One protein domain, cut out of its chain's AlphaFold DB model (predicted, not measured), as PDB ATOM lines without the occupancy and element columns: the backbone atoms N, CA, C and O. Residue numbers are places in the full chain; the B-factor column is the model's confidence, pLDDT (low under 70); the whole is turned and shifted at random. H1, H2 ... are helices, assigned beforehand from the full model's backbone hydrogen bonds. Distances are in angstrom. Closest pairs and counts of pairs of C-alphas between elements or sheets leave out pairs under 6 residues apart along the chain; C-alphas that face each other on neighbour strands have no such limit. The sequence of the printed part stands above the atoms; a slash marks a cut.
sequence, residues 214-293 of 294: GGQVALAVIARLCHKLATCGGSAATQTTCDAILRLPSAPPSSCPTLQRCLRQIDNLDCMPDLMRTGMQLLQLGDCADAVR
ATOM      1  N   GLY A 214     107.632 140.267  70.077       76.38
ATOM      2  CA  GLY A 214     106.518 139.489  69.513       76.38
ATOM      3  C   GLY A 214     106.814 137.997  69.281       76.38
ATOM      4  O   GLY A 214     105.924 137.156  69.382       76.38
ATOM      5  N   GLY A 215     108.071 137.639  69.027       83.25
ATOM      6  CA  GLY A 215     108.528 136.258  68.923       83.25
ATOM      7  C   GLY A 215     108.484 135.508  70.256       83.25
ATOM      8  O   GLY A 215     108.094 134.346  70.272       83.25
ATOM      9  N   GLN A 216     108.795 136.170  71.377       86.19
ATOM     10  CA  GLN A 216     108.671 135.567  72.713       86.19
ATOM     11  C   GLN A 216     107.210 135.250  73.052       86.19
ATOM     12  O   GLN A 216     106.903 134.175  73.566       86.19
ATOM     13  N   VAL A 217     106.292 136.155  72.695       86.75
ATOM     14  CA  VAL A 217     104.849 135.945  72.873       86.75
ATOM     15  C   VAL A 217     104.352 134.772  72.029       86.75
ATOM     16  O   VAL A 217     103.654 133.895  72.539       86.75
ATOM     17  N   ALA A 218     104.749 134.709  70.755       86.94
ATOM     18  CA  ALA A 218     104.403 133.589  69.883       86.94
ATOM     19  C   ALA A 218     104.915 132.253  70.448       86.94
ATOM     20  O   ALA A 218     104.192 131.259  70.447       86.94
ATOM     21  N   LEU A 219     106.130 132.236  70.998       88.81
ATOM     22  CA  LEU A 219     106.728 131.038  71.584       88.81
ATOM     23  C   LEU A 219     105.985 130.587  72.852       88.81
ATOM     24  O   LEU A 219     105.744 129.393  73.017       88.81
ATOM     25  N   ALA A 220     105.529 131.524  73.692       90.12
ATOM     26  CA  ALA A 220     104.688 131.224  74.853       90.12
ATOM     27  C   ALA A 220     103.328 130.617  74.454       90.12
ATOM     28  O   ALA A 220     102.879 129.642  75.061       90.12
ATOM     29  N   VAL A 221     102.697 131.152  73.404       90.44
ATOM     30  CA  VAL A 221     101.449 130.618  72.832       90.44
ATOM     31  C   VAL A 221     101.648 129.187  72.325       90.44
ATOM     32  O   VAL A 221     100.869 128.295  72.666       90.44
ATOM     33  N   ILE A 222     102.717 128.945  71.562       91.06
ATOM     34  CA  ILE A 222     103.028 127.621  71.008       91.06
ATOM     35  C   ILE A 222     103.363 126.626  72.127       91.06
ATOM     36  O   ILE A 222     102.859 125.504  72.113       91.06
ATOM     37  N   ALA A 223     104.155 127.024  73.126       92.69
ATOM     38  CA  ALA A 223     104.482 126.174  74.269       92.69
ATOM     39  C   ALA A 223     103.218 125.748  75.036       92.69
ATOM     40  O   ALA A 223     103.065 124.575  75.386       92.69
ATOM     41  N   ARG A 224     102.265 126.672  75.232       92.50
ATOM     42  CA  ARG A 224     100.976 126.368  75.870       92.50
ATOM     43  C   ARG A 224     100.140 125.395  75.036       92.50
ATOM     44  O   ARG A 224      99.628 124.416  75.578       92.50
ATOM     45  N   LEU A 225     100.064 125.617  73.723       91.75
ATOM     46  CA  LEU A 225      99.384 124.716  72.788       91.75
ATOM     47  C   LEU A 225      99.992 123.305  72.833       91.75
ATOM     48  O   LEU A 225      99.268 122.311  72.857       91.75
ATOM     49  N   CYS A 226     101.319 123.217  72.911       93.44
ATOM     50  CA  CYS A 226     102.046 121.960  73.024       93.44
ATOM     51  C   CYS A 226     101.764 121.208  74.324       93.44
ATOM     52  O   CYS A 226     101.599 119.987  74.306       93.44
ATOM     53  N   HIS A 227     101.620 121.922  75.440       93.81
ATOM     54  CA  HIS A 227     101.204 121.301  76.692       93.81
ATOM     55  C   HIS A 227      99.788 120.708  76.585       93.81
ATOM     56  O   HIS A 227      99.551 119.590  77.051       93.81
ATOM     57  N   LYS A 228      98.864 121.410  75.914       91.94
ATOM     58  CA  LYS A 228      97.509 120.915  75.620       91.94
ATOM     59  C   LYS A 228      97.527 119.685  74.711       91.94
ATOM     60  O   LYS A 228      96.880 118.686  75.023       91.94
ATOM     61  N   LEU A 229      98.315 119.705  73.638       91.81
ATOM     62  CA  LEU A 229      98.502 118.558  72.738       91.81
ATOM     63  C   LEU A 229      98.998 117.310  73.473       91.81
ATOM     64  O   LEU A 229      98.511 116.210  73.205       91.81
ATOM     65  N   ALA A 230      99.928 117.484  74.414       92.25
ATOM     66  CA  ALA A 230     100.425 116.393  75.244       92.25
ATOM     67  C   ALA A 230      99.311 115.790  76.117       92.25
ATOM     68  O   ALA A 230      99.202 114.571  76.203       92.25
ATOM     69  N   THR A 231      98.430 116.619  76.695       93.62
ATOM     70  CA  THR A 231      97.279 116.122  77.479       93.62
ATOM     71  C   THR A 231      96.210 115.440  76.627       93.62
ATOM     72  O   THR A 231      95.537 114.531  77.100       93.62
ATOM     73  N   CYS A 232      96.070 115.849  75.366       93.19
ATOM     74  CA  CYS A 232      95.060 115.331  74.448       93.19
ATOM     75  C   CYS A 232      95.473 114.043  73.715       93.19
ATOM     76  O   CYS A 232      94.671 113.502  72.958       93.19
ATOM     77  N   GLY A 233      96.708 113.558  73.894       90.69
ATOM     78  CA  GLY A 233      97.198 112.366  73.195       90.69
ATOM     79  C   GLY A 233      97.457 112.595  71.702       90.69
ATOM     80  O   GLY A 233      97.074 111.769  70.876       90.69
ATOM     81  N   GLY A 234      98.099 113.714  71.342       88.12
ATOM     82  CA  GLY A 234      98.484 114.007  69.956       88.12
ATOM     83  C   GLY A 234      99.373 112.927  69.317       88.12
ATOM     84  O   GLY A 234      99.969 112.096  70.004       88.12
ATOM     85  N   SER A 235      99.491 112.949  67.986       90.00
ATOM     86  CA  SER A 235     100.320 111.993  67.237       90.00
ATOM     87  C   SER A 235     101.795 112.057  67.653       90.00
ATOM     88  O   SER A 235     102.294 113.118  68.040       90.00
ATOM     89  N   ALA A 236     102.529 110.947  67.510       90.12
ATOM     90  CA  ALA A 236     103.952 110.880  67.862       90.12
ATOM     91  C   ALA A 236     104.785 111.992  67.191       90.12
ATOM     92  O   ALA A 236     105.641 112.596  67.833       90.12
ATOM     93  N   ALA A 237     104.478 112.337  65.935       87.00
ATOM     94  CA  ALA A 237     105.131 113.442  65.236       87.00
ATOM     95  C   ALA A 237     104.918 114.782  65.965       87.00
ATOM     96  O   ALA A 237     105.887 115.477  66.267       87.00
ATOM     97  N   THR A 238     103.676 115.112  66.340       86.25
ATOM     98  CA  THR A 238     103.386 116.351  67.087       86.25
ATOM     99  C   THR A 238     104.027 116.368  68.471       86.25
ATOM    100  O   THR A 238     104.521 117.411  68.895       86.25
ATOM    101  N   GLN A 239     104.102 115.216  69.142       91.06
ATOM    102  CA  GLN A 239     104.765 115.110  70.440       91.06
ATOM    103  C   GLN A 239     106.260 115.421  70.337       91.06
ATOM    104  O   GLN A 239     106.762 116.187  71.151       91.06
ATOM    105  N   THR A 240     106.958 114.912  69.313       92.50
ATOM    106  CA  THR A 240     108.397 115.199  69.137       92.50
ATOM    107  C   THR A 240     108.677 116.683  68.905       92.50
ATOM    108  O   THR A 240     109.600 117.237  69.502       92.50
ATOM    109  N   THR A 241     107.857 117.360  68.094       89.75
ATOM    110  CA  THR A 241     107.982 118.807  67.871       89.75
ATOM    111  C   THR A 241     107.689 119.589  69.148       89.75
ATOM    112  O   THR A 241     108.417 120.520  69.485       89.75
ATOM    113  N   CYS A 242     106.656 119.192  69.887       93.00
ATOM    114  CA  CYS A 242     106.299 119.847  71.135       93.00
ATOM    115  C   CYS A 242     107.333 119.644  72.239       93.00
ATOM    116  O   CYS A 242     107.623 120.595  72.955       93.00
ATOM    117  N   ASP A 243     107.951 118.468  72.337       94.31
ATOM    118  CA  ASP A 243     109.036 118.224  73.288       94.31
ATOM    119  C   ASP A 243     110.265 119.094  72.966       94.31
ATOM    120  O   ASP A 243     110.869 119.686  73.857       94.31
ATOM    121  N   ALA A 244     110.586 119.284  71.680       92.31
ATOM    122  CA  ALA A 244     111.645 120.207  71.270       92.31
ATOM    123  C   ALA A 244     111.339 121.664  71.668       92.31
ATOM    124  O   ALA A 244     112.236 122.380  72.114       92.31
ATOM    125  N   ILE A 245     110.079 122.092  71.548       91.19
ATOM    126  CA  ILE A 245     109.656 123.452  71.906       91.19
ATOM    127  C   ILE A 245     109.642 123.652  73.424       91.19
ATOM    128  O   ILE A 245     110.084 124.687  73.907       91.19
ATOM    129  N   LEU A 246     109.185 122.660  74.189       91.62
ATOM    130  CA  LEU A 246     109.136 122.722  75.653       91.62
ATOM    131  C   LEU A 246     110.529 122.721  76.302       91.62
ATOM    132  O   LEU A 246     110.666 123.145  77.447       91.62
ATOM    133  N   ARG A 247     111.569 122.286  75.579       93.19
ATOM    134  CA  ARG A 247     112.972 122.398  76.012       93.19
ATOM    135  C   ARG A 247     113.558 123.797  75.831       93.19
ATOM    136  O   ARG A 247     114.638 124.064  76.360       93.19
ATOM    137  N   LEU A 248     112.896 124.681  75.082       89.19
ATOM    138  CA  LEU A 248     113.325 126.073  74.969       89.19
ATOM    139  C   LEU A 248     113.075 126.788  76.307       89.19
ATOM    140  O   LEU A 248     112.065 126.530  76.963       89.19
ATOM    141  N   PRO A 249     113.976 127.689  76.735       85.81
ATOM    142  CA  PRO A 249     113.782 128.442  77.964       85.81
ATOM    143  C   PRO A 249     112.492 129.262  77.874       85.81
ATOM    144  O   PRO A 249     112.321 130.080  76.968       85.81
ATOM    145  N   SER A 250     111.585 129.025  78.821       83.38
ATOM    146  CA  SER A 250     110.318 129.746  78.929       83.38
ATOM    147  C   SER A 250     110.572 131.246  79.081       83.38
ATOM    148  O   SER A 250     111.337 131.658  79.957       83.38
ATOM    149  N   ALA A 251     109.910 132.065  78.264       78.25
ATOM    150  CA  ALA A 251     109.925 133.512  78.437       78.25
ATOM    151  C   ALA A 251     109.332 133.899  79.810       78.25
ATOM    152  O   ALA A 251     108.414 133.223  80.291       78.25
ATOM    153  N   PRO A 252     109.820 134.978  80.452       79.81
ATOM    154  CA  PRO A 252     109.208 135.490  81.672       79.81
ATOM    155  C   PRO A 252     107.733 135.847  81.421       79.81
ATOM    156  O   PRO A 252     107.379 136.268  80.315       79.81
ATOM    157  N   PRO A 253     106.852 135.684  82.425       78.38
ATOM    158  CA  PRO A 253     105.428 135.943  82.259       78.38
ATOM    159  C   PRO A 253     105.203 137.410  81.886       78.38
ATOM    160  O   PRO A 253     105.525 138.314  82.655       78.38
ATOM    161  N   SER A 254     104.632 137.660  80.708       81.56
ATOM    162  CA  SER A 254     104.233 139.013  80.325       81.56
ATOM    163  C   SER A 254     102.987 139.425  81.113       81.56
ATOM    164  O   SER A 254     102.026 138.658  81.191       81.56
ATOM    165  N   SER A 255     102.945 140.656  81.614       87.88
ATOM    166  CA  SER A 255     101.776 141.258  82.278       87.88
ATOM    167  C   SER A 255     100.660 141.689  81.306       87.88
ATOM    168  O   SER A 255      99.714 142.369  81.697       87.88
ATOM    169  N   CYS A 256     100.752 141.291  80.036       92.00
ATOM    170  CA  CYS A 256      99.833 141.670  78.972       92.00
ATOM    171  C   CYS A 256      98.450 140.992  79.131       92.00
ATOM    172  O   CYS A 256      98.342 139.762  79.034       92.00
ATOM    173  N   PRO A 257      97.358 141.759  79.327       93.44
ATOM    174  CA  PRO A 257      96.029 141.193  79.559       93.44
ATOM    175  C   PRO A 257      95.432 140.524  78.313       93.44
ATOM    176  O   PRO A 257      94.652 139.581  78.450       93.44
ATOM    177  N   THR A 258      95.782 140.974  77.100       92.81
ATOM    178  CA  THR A 258      95.329 140.346  75.844       92.81
ATOM    179  C   THR A 258      95.970 138.976  75.651       92.81
ATOM    180  O   THR A 258      95.251 138.015  75.371       92.81
ATOM    181  N   LEU A 259      97.273 138.831  75.937       92.06
ATOM    182  CA  LEU A 259      97.929 137.521  75.933       92.06
ATOM    183  C   LEU A 259      97.253 136.562  76.911       92.06
ATOM    184  O   LEU A 259      96.984 135.414  76.569       92.06
ATOM    185  N   GLN A 260      96.915 137.034  78.110       92.75
ATOM    186  CA  GLN A 260      96.258 136.189  79.101       92.75
ATOM    187  C   GLN A 260      94.879 135.690  78.632       92.75
ATOM    188  O   GLN A 260      94.508 134.555  78.936       92.75
ATOM    189  N   ARG A 261      94.121 136.494  77.870       93.62
ATOM    190  CA  ARG A 261      92.858 136.048  77.248       93.62
ATOM    191  C   ARG A 261      93.097 135.016  76.147       93.62
ATOM    192  O   ARG A 261      92.411 133.998  76.143       93.62
ATOM    193  N   CYS A 262      94.085 135.245  75.280       92.94
ATOM    194  CA  CYS A 262      94.474 134.298  74.231       92.94
ATOM    195  C   CYS A 262      94.887 132.939  74.833       92.94
ATOM    196  O   CYS A 262      94.376 131.895  74.432       92.94
ATOM    197  N   LEU A 263      95.726 132.936  75.874       92.00
ATOM    198  CA  LEU A 263      96.146 131.706  76.554       92.00
ATOM    199  C   LEU A 263      94.966 130.959  77.201       92.00
ATOM    200  O   LEU A 263      94.898 129.737  77.100       92.00
ATOM    201  N   ARG A 264      93.992 131.669  77.793       92.69
ATOM    202  CA  ARG A 264      92.763 131.032  78.306       92.69
ATOM    203  C   ARG A 264      91.904 130.427  77.199       92.69
ATOM    204  O   ARG A 264      91.316 129.374  77.416       92.69
ATOM    205  N   GLN A 265      91.814 131.066  76.031       91.62
ATOM    206  CA  GLN A 265      91.104 130.481  74.889       91.62
ATOM    207  C   GLN A 265      91.764 129.172  74.448       91.62
ATOM    208  O   GLN A 265      91.052 128.206  74.203       91.62
ATOM    209  N   ILE A 266      93.099 129.113  74.428       91.62
ATOM    210  CA  ILE A 266      93.850 127.890  74.105       91.62
ATOM    211  C   ILE A 266      93.585 126.785  75.130       91.62
ATOM    212  O   ILE A 266      93.351 125.636  74.759       91.62
ATOM    213  N   ASP A 267      93.569 127.132  76.417       92.44
ATOM    214  CA  ASP A 267      93.265 126.179  77.487       92.44
ATOM    215  C   ASP A 267      91.818 125.641  77.397       92.44
ATOM    216  O   ASP A 267      91.558 124.495  77.775       92.44
ATOM    217  N   ASN A 268      90.894 126.420  76.830       93.25
ATOM    218  CA  ASN A 268      89.502 126.024  76.600       93.25
ATOM    219  C   ASN A 268      89.275 125.250  75.292       93.25
ATOM    220  O   ASN A 268      88.146 124.842  75.033       93.25
ATOM    221  N   LEU A 269      90.303 125.036  74.462       90.44
ATOM    222  CA  LEU A 269      90.152 124.208  73.266       90.44
ATOM    223  C   LEU A 269      89.945 122.748  73.657       90.44
ATOM    224  O   LEU A 269      90.721 122.174  74.435       90.44
ATOM    225  N   ASP A 270      88.924 122.144  73.064       93.31
ATOM    226  CA  ASP A 270      88.698 120.710  73.142       93.31
ATOM    227  C   ASP A 270      89.790 119.949  72.383       93.31
ATOM    228  O   ASP A 270      90.394 120.449  71.429       93.31
ATOM    229  N   CYS A 271      90.044 118.714  72.814       92.31
ATOM    230  CA  CYS A 271      91.010 117.816  72.194       92.31
ATOM    231  C   CYS A 271      90.528 117.363  70.807       92.31
ATOM    232  O   CYS A 271      90.024 116.255  70.637       92.31
ATOM    233  N   MET A 272      90.665 118.230  69.805       85.81
ATOM    234  CA  MET A 272      90.394 117.896  68.412       85.81
ATOM    235  C   MET A 272      91.643 117.299  67.740       85.81
ATOM    236  O   MET A 272      92.759 117.749  68.010       85.81
ATOM    237  N   PRO A 273      91.485 116.336  66.813       77.88
ATOM    238  CA  PRO A 273      92.608 115.714  66.098       77.88
ATOM    239  C   PRO A 273      93.421 116.712  65.250       77.88
ATOM    240  O   PRO A 273      94.588 116.463  64.963       77.88
ATOM    241  N   ASP A 274      92.835 117.867  64.913       82.56
ATOM    242  CA  ASP A 274      93.440 118.947  64.123       82.56
ATOM    243  C   ASP A 274      93.849 120.171  64.974       82.56
ATOM    244  O   ASP A 274      93.821 121.323  64.522       82.56
ATOM    245  N   LEU A 275      94.245 119.958  66.235       80.50
ATOM    246  CA  LEU A 275      94.582 121.055  67.151       80.50
ATOM    247  C   LEU A 275      95.749 121.925  66.650       80.50
ATOM    248  O   LEU A 275      95.744 123.127  66.874       80.50
ATOM    249  N   MET A 276      96.725 121.360  65.932       76.12
ATOM    250  CA  MET A 276      97.837 122.128  65.340       76.12
ATOM    251  C   MET A 276      97.356 123.101  64.259       76.12
ATOM    252  O   MET A 276      97.756 124.267  64.235       76.12
ATOM    253  N   ARG A 277      96.461 122.639  63.376       82.25
ATOM    254  CA  ARG A 277      95.867 123.481  62.332       82.25
ATOM    255  C   ARG A 277      95.008 124.577  62.951       82.25
ATOM    256  O   ARG A 277      95.105 125.734  62.550       82.25
ATOM    257  N   THR A 278      94.235 124.207  63.965       82.44
ATOM    258  CA  THR A 278      93.408 125.131  64.741       82.44
ATOM    259  C   THR A 278      94.283 126.142  65.480       82.44
ATOM    260  O   THR A 278      94.000 127.329  65.440       82.44
ATOM    261  N   GLY A 279      95.408 125.718  66.059       77.06
ATOM    262  CA  GLY A 279      96.388 126.580  66.720       77.06
ATOM    263  C   GLY A 279      97.004 127.618  65.781       77.06
ATOM    264  O   GLY A 279      97.127 128.786  66.147       77.06
ATOM    265  N   MET A 280      97.307 127.238  64.535       79.50
ATOM    266  CA  MET A 280      97.721 128.209  63.514       79.50
ATOM    267  C   MET A 280      96.596 129.173  63.118       79.50
ATOM    268  O   MET A 280      96.869 130.339  62.844       79.50
ATOM    269  N   GLN A 281      95.339 128.729  63.120       84.06
ATOM    270  CA  GLN A 281      94.192 129.623  62.929       84.06
ATOM    271  C   GLN A 281      93.939 130.518  64.147       84.06
ATOM    272  O   GLN A 281      93.504 131.653  63.985       84.06
ATOM    273  N   LEU A 282      94.271 130.071  65.360       79.50
ATOM    274  CA  LEU A 282      94.175 130.885  66.572       79.50
ATOM    275  C   LEU A 282      95.122 132.073  66.543       79.50
ATOM    276  O   LEU A 282      94.745 133.149  66.985       79.50
ATOM    277  N   LEU A 283      96.304 131.925  65.946       77.00
ATOM    278  CA  LEU A 283      97.196 133.059  65.687       77.00
ATOM    279  C   LEU A 283      96.567 134.108  64.748       77.00
ATOM    280  O   LEU A 283      97.042 135.239  64.703       77.00
ATOM    281  N   GLN A 284      95.495 133.761  64.024       79.62
ATOM    282  CA  GLN A 284      94.711 134.687  63.201       79.62
ATOM    283  C   GLN A 284      93.492 135.274  63.929       79.62
ATOM    284  O   GLN A 284      92.874 136.202  63.408       79.62
ATOM    285  N   LEU A 285      93.129 134.772  65.118       80.00
ATOM    286  CA  LEU A 285      92.091 135.398  65.937       80.00
ATOM    287  C   LEU A 285      92.612 136.739  66.460       80.00
ATOM    288  O   LEU A 285      93.743 136.833  66.937       80.00
ATOM    289  N   GLY A 286      91.766 137.770  66.382       82.88
ATOM    290  CA  GLY A 286      92.139 139.150  66.712       82.88
ATOM    291  C   GLY A 286      92.802 139.290  68.083       82.88
ATOM    292  O   GLY A 286      93.838 139.935  68.189       82.88
ATOM    293  N   ASP A 287      92.291 138.586  69.101       82.19
ATOM    294  CA  ASP A 287      92.834 138.641  70.464       82.19
ATOM    295  C   ASP A 287      94.281 138.124  70.564       82.19
ATOM    296  O   ASP A 287      95.101 138.691  71.290       82.19
ATOM    297  N   CYS A 288      94.617 137.057  69.834       85.00
ATOM    298  CA  CYS A 288      95.974 136.511  69.810       85.00
ATOM    299  C   CYS A 288      96.898 137.342  68.912       85.00
ATOM    300  O   CYS A 288      98.071 137.509  69.238       85.00
ATOM    301  N   ALA A 289      96.378 137.916  67.824       87.81
ATOM    302  CA  ALA A 289      97.135 138.829  66.973       87.81
ATOM    303  C   ALA A 289      97.509 140.126  67.714       87.81
ATOM    304  O   ALA A 289      98.643 140.596  67.605       87.81
ATOM    305  N   ASP A 290      96.595 140.673  68.518       87.31
ATOM    306  CA  ASP A 290      96.859 141.849  69.350       87.31
ATOM    307  C   ASP A 290      97.823 141.538  70.501       87.31
ATOM    308  O   ASP A 290      98.612 142.397  70.890       87.31
ATOM    309  N   ALA A 291      97.831 140.301  71.010       85.31
ATOM    310  CA  ALA A 291      98.789 139.874  72.027       85.31
ATOM    311  C   ALA A 291     100.248 139.909  71.535       85.31
ATOM    312  O   ALA A 291     101.146 140.196  72.321       85.31
ATOM    313  N   VAL A 292     100.500 139.681  70.238       82.69
ATOM    314  CA  VAL A 292     101.855 139.748  69.648       82.69
ATOM    315  C   VAL A 292     102.446 141.167  69.707       82.69
ATOM    316  O   VAL A 292     103.658 141.333  69.576       82.69
ATOM    317  N   ARG A 293     101.615 142.197  69.919       82.44
ATOM    318  CA  ARG A 293     102.038 143.606  69.973       82.44
ATOM    319  C   ARG A 293     102.428 144.112  71.374       82.44
ATOM    320  O   ARG A 293     102.774 145.285  71.472       82.44
TER     321      ARG A 293
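This is residues 214 to 293 of the 294 residues of an uncharacterized protein of Deltaproteobacteria bacterium (UniProt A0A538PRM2). A long helix, H1, lies in the middle; H2 folds back on it as a hairpin, H3 runs along its opposite side, and short H5 packs across H3. The 80 printed residues include five named helices, H1 to H5, an all-helix class. The whole is compact, radius of gyration of the C-alphas 12.0 A, spanning 33 by 25 by 16 A.

Start at the hub H1, residues 214 to 231: its residues 222 to 230 alone touch H2, residues 236 to 246, closest C-alphas Cys 226 and Cys 242, 5.1 A. H3, residues 257 to 267, touches H1 at a shallow tilt of 23 degrees, closest C-alphas Leu 225 and Ile 266, 6.5 A. H4, residues 275 to 282, only just touches H1, with 3 pairs of C-alphas within 8 A, closest Leu 225 and Gly 279, 7.0 A. H5, residues 286 to 291, touches H3, closest C-alphas Leu 259 and Ala 291, 4.6 A. In these five helices every O i to N i+4 pair is within hydrogen-bond range.

Find C-alpha 214 at (106.518, 139.489, 69.513); H1 runs 26.4 A from there. H2 spans 15.1 A, H3 15.4 A, H4 9.9 A, and H5 8.5 A, ending at C-alpha 291, (98.789, 139.874, 72.027).

The farthest C-alphas, Ala 236 and Ser 255, are 33.7 A apart. The printed part has no cut, no long link, and no printed residue under pLDDT 70.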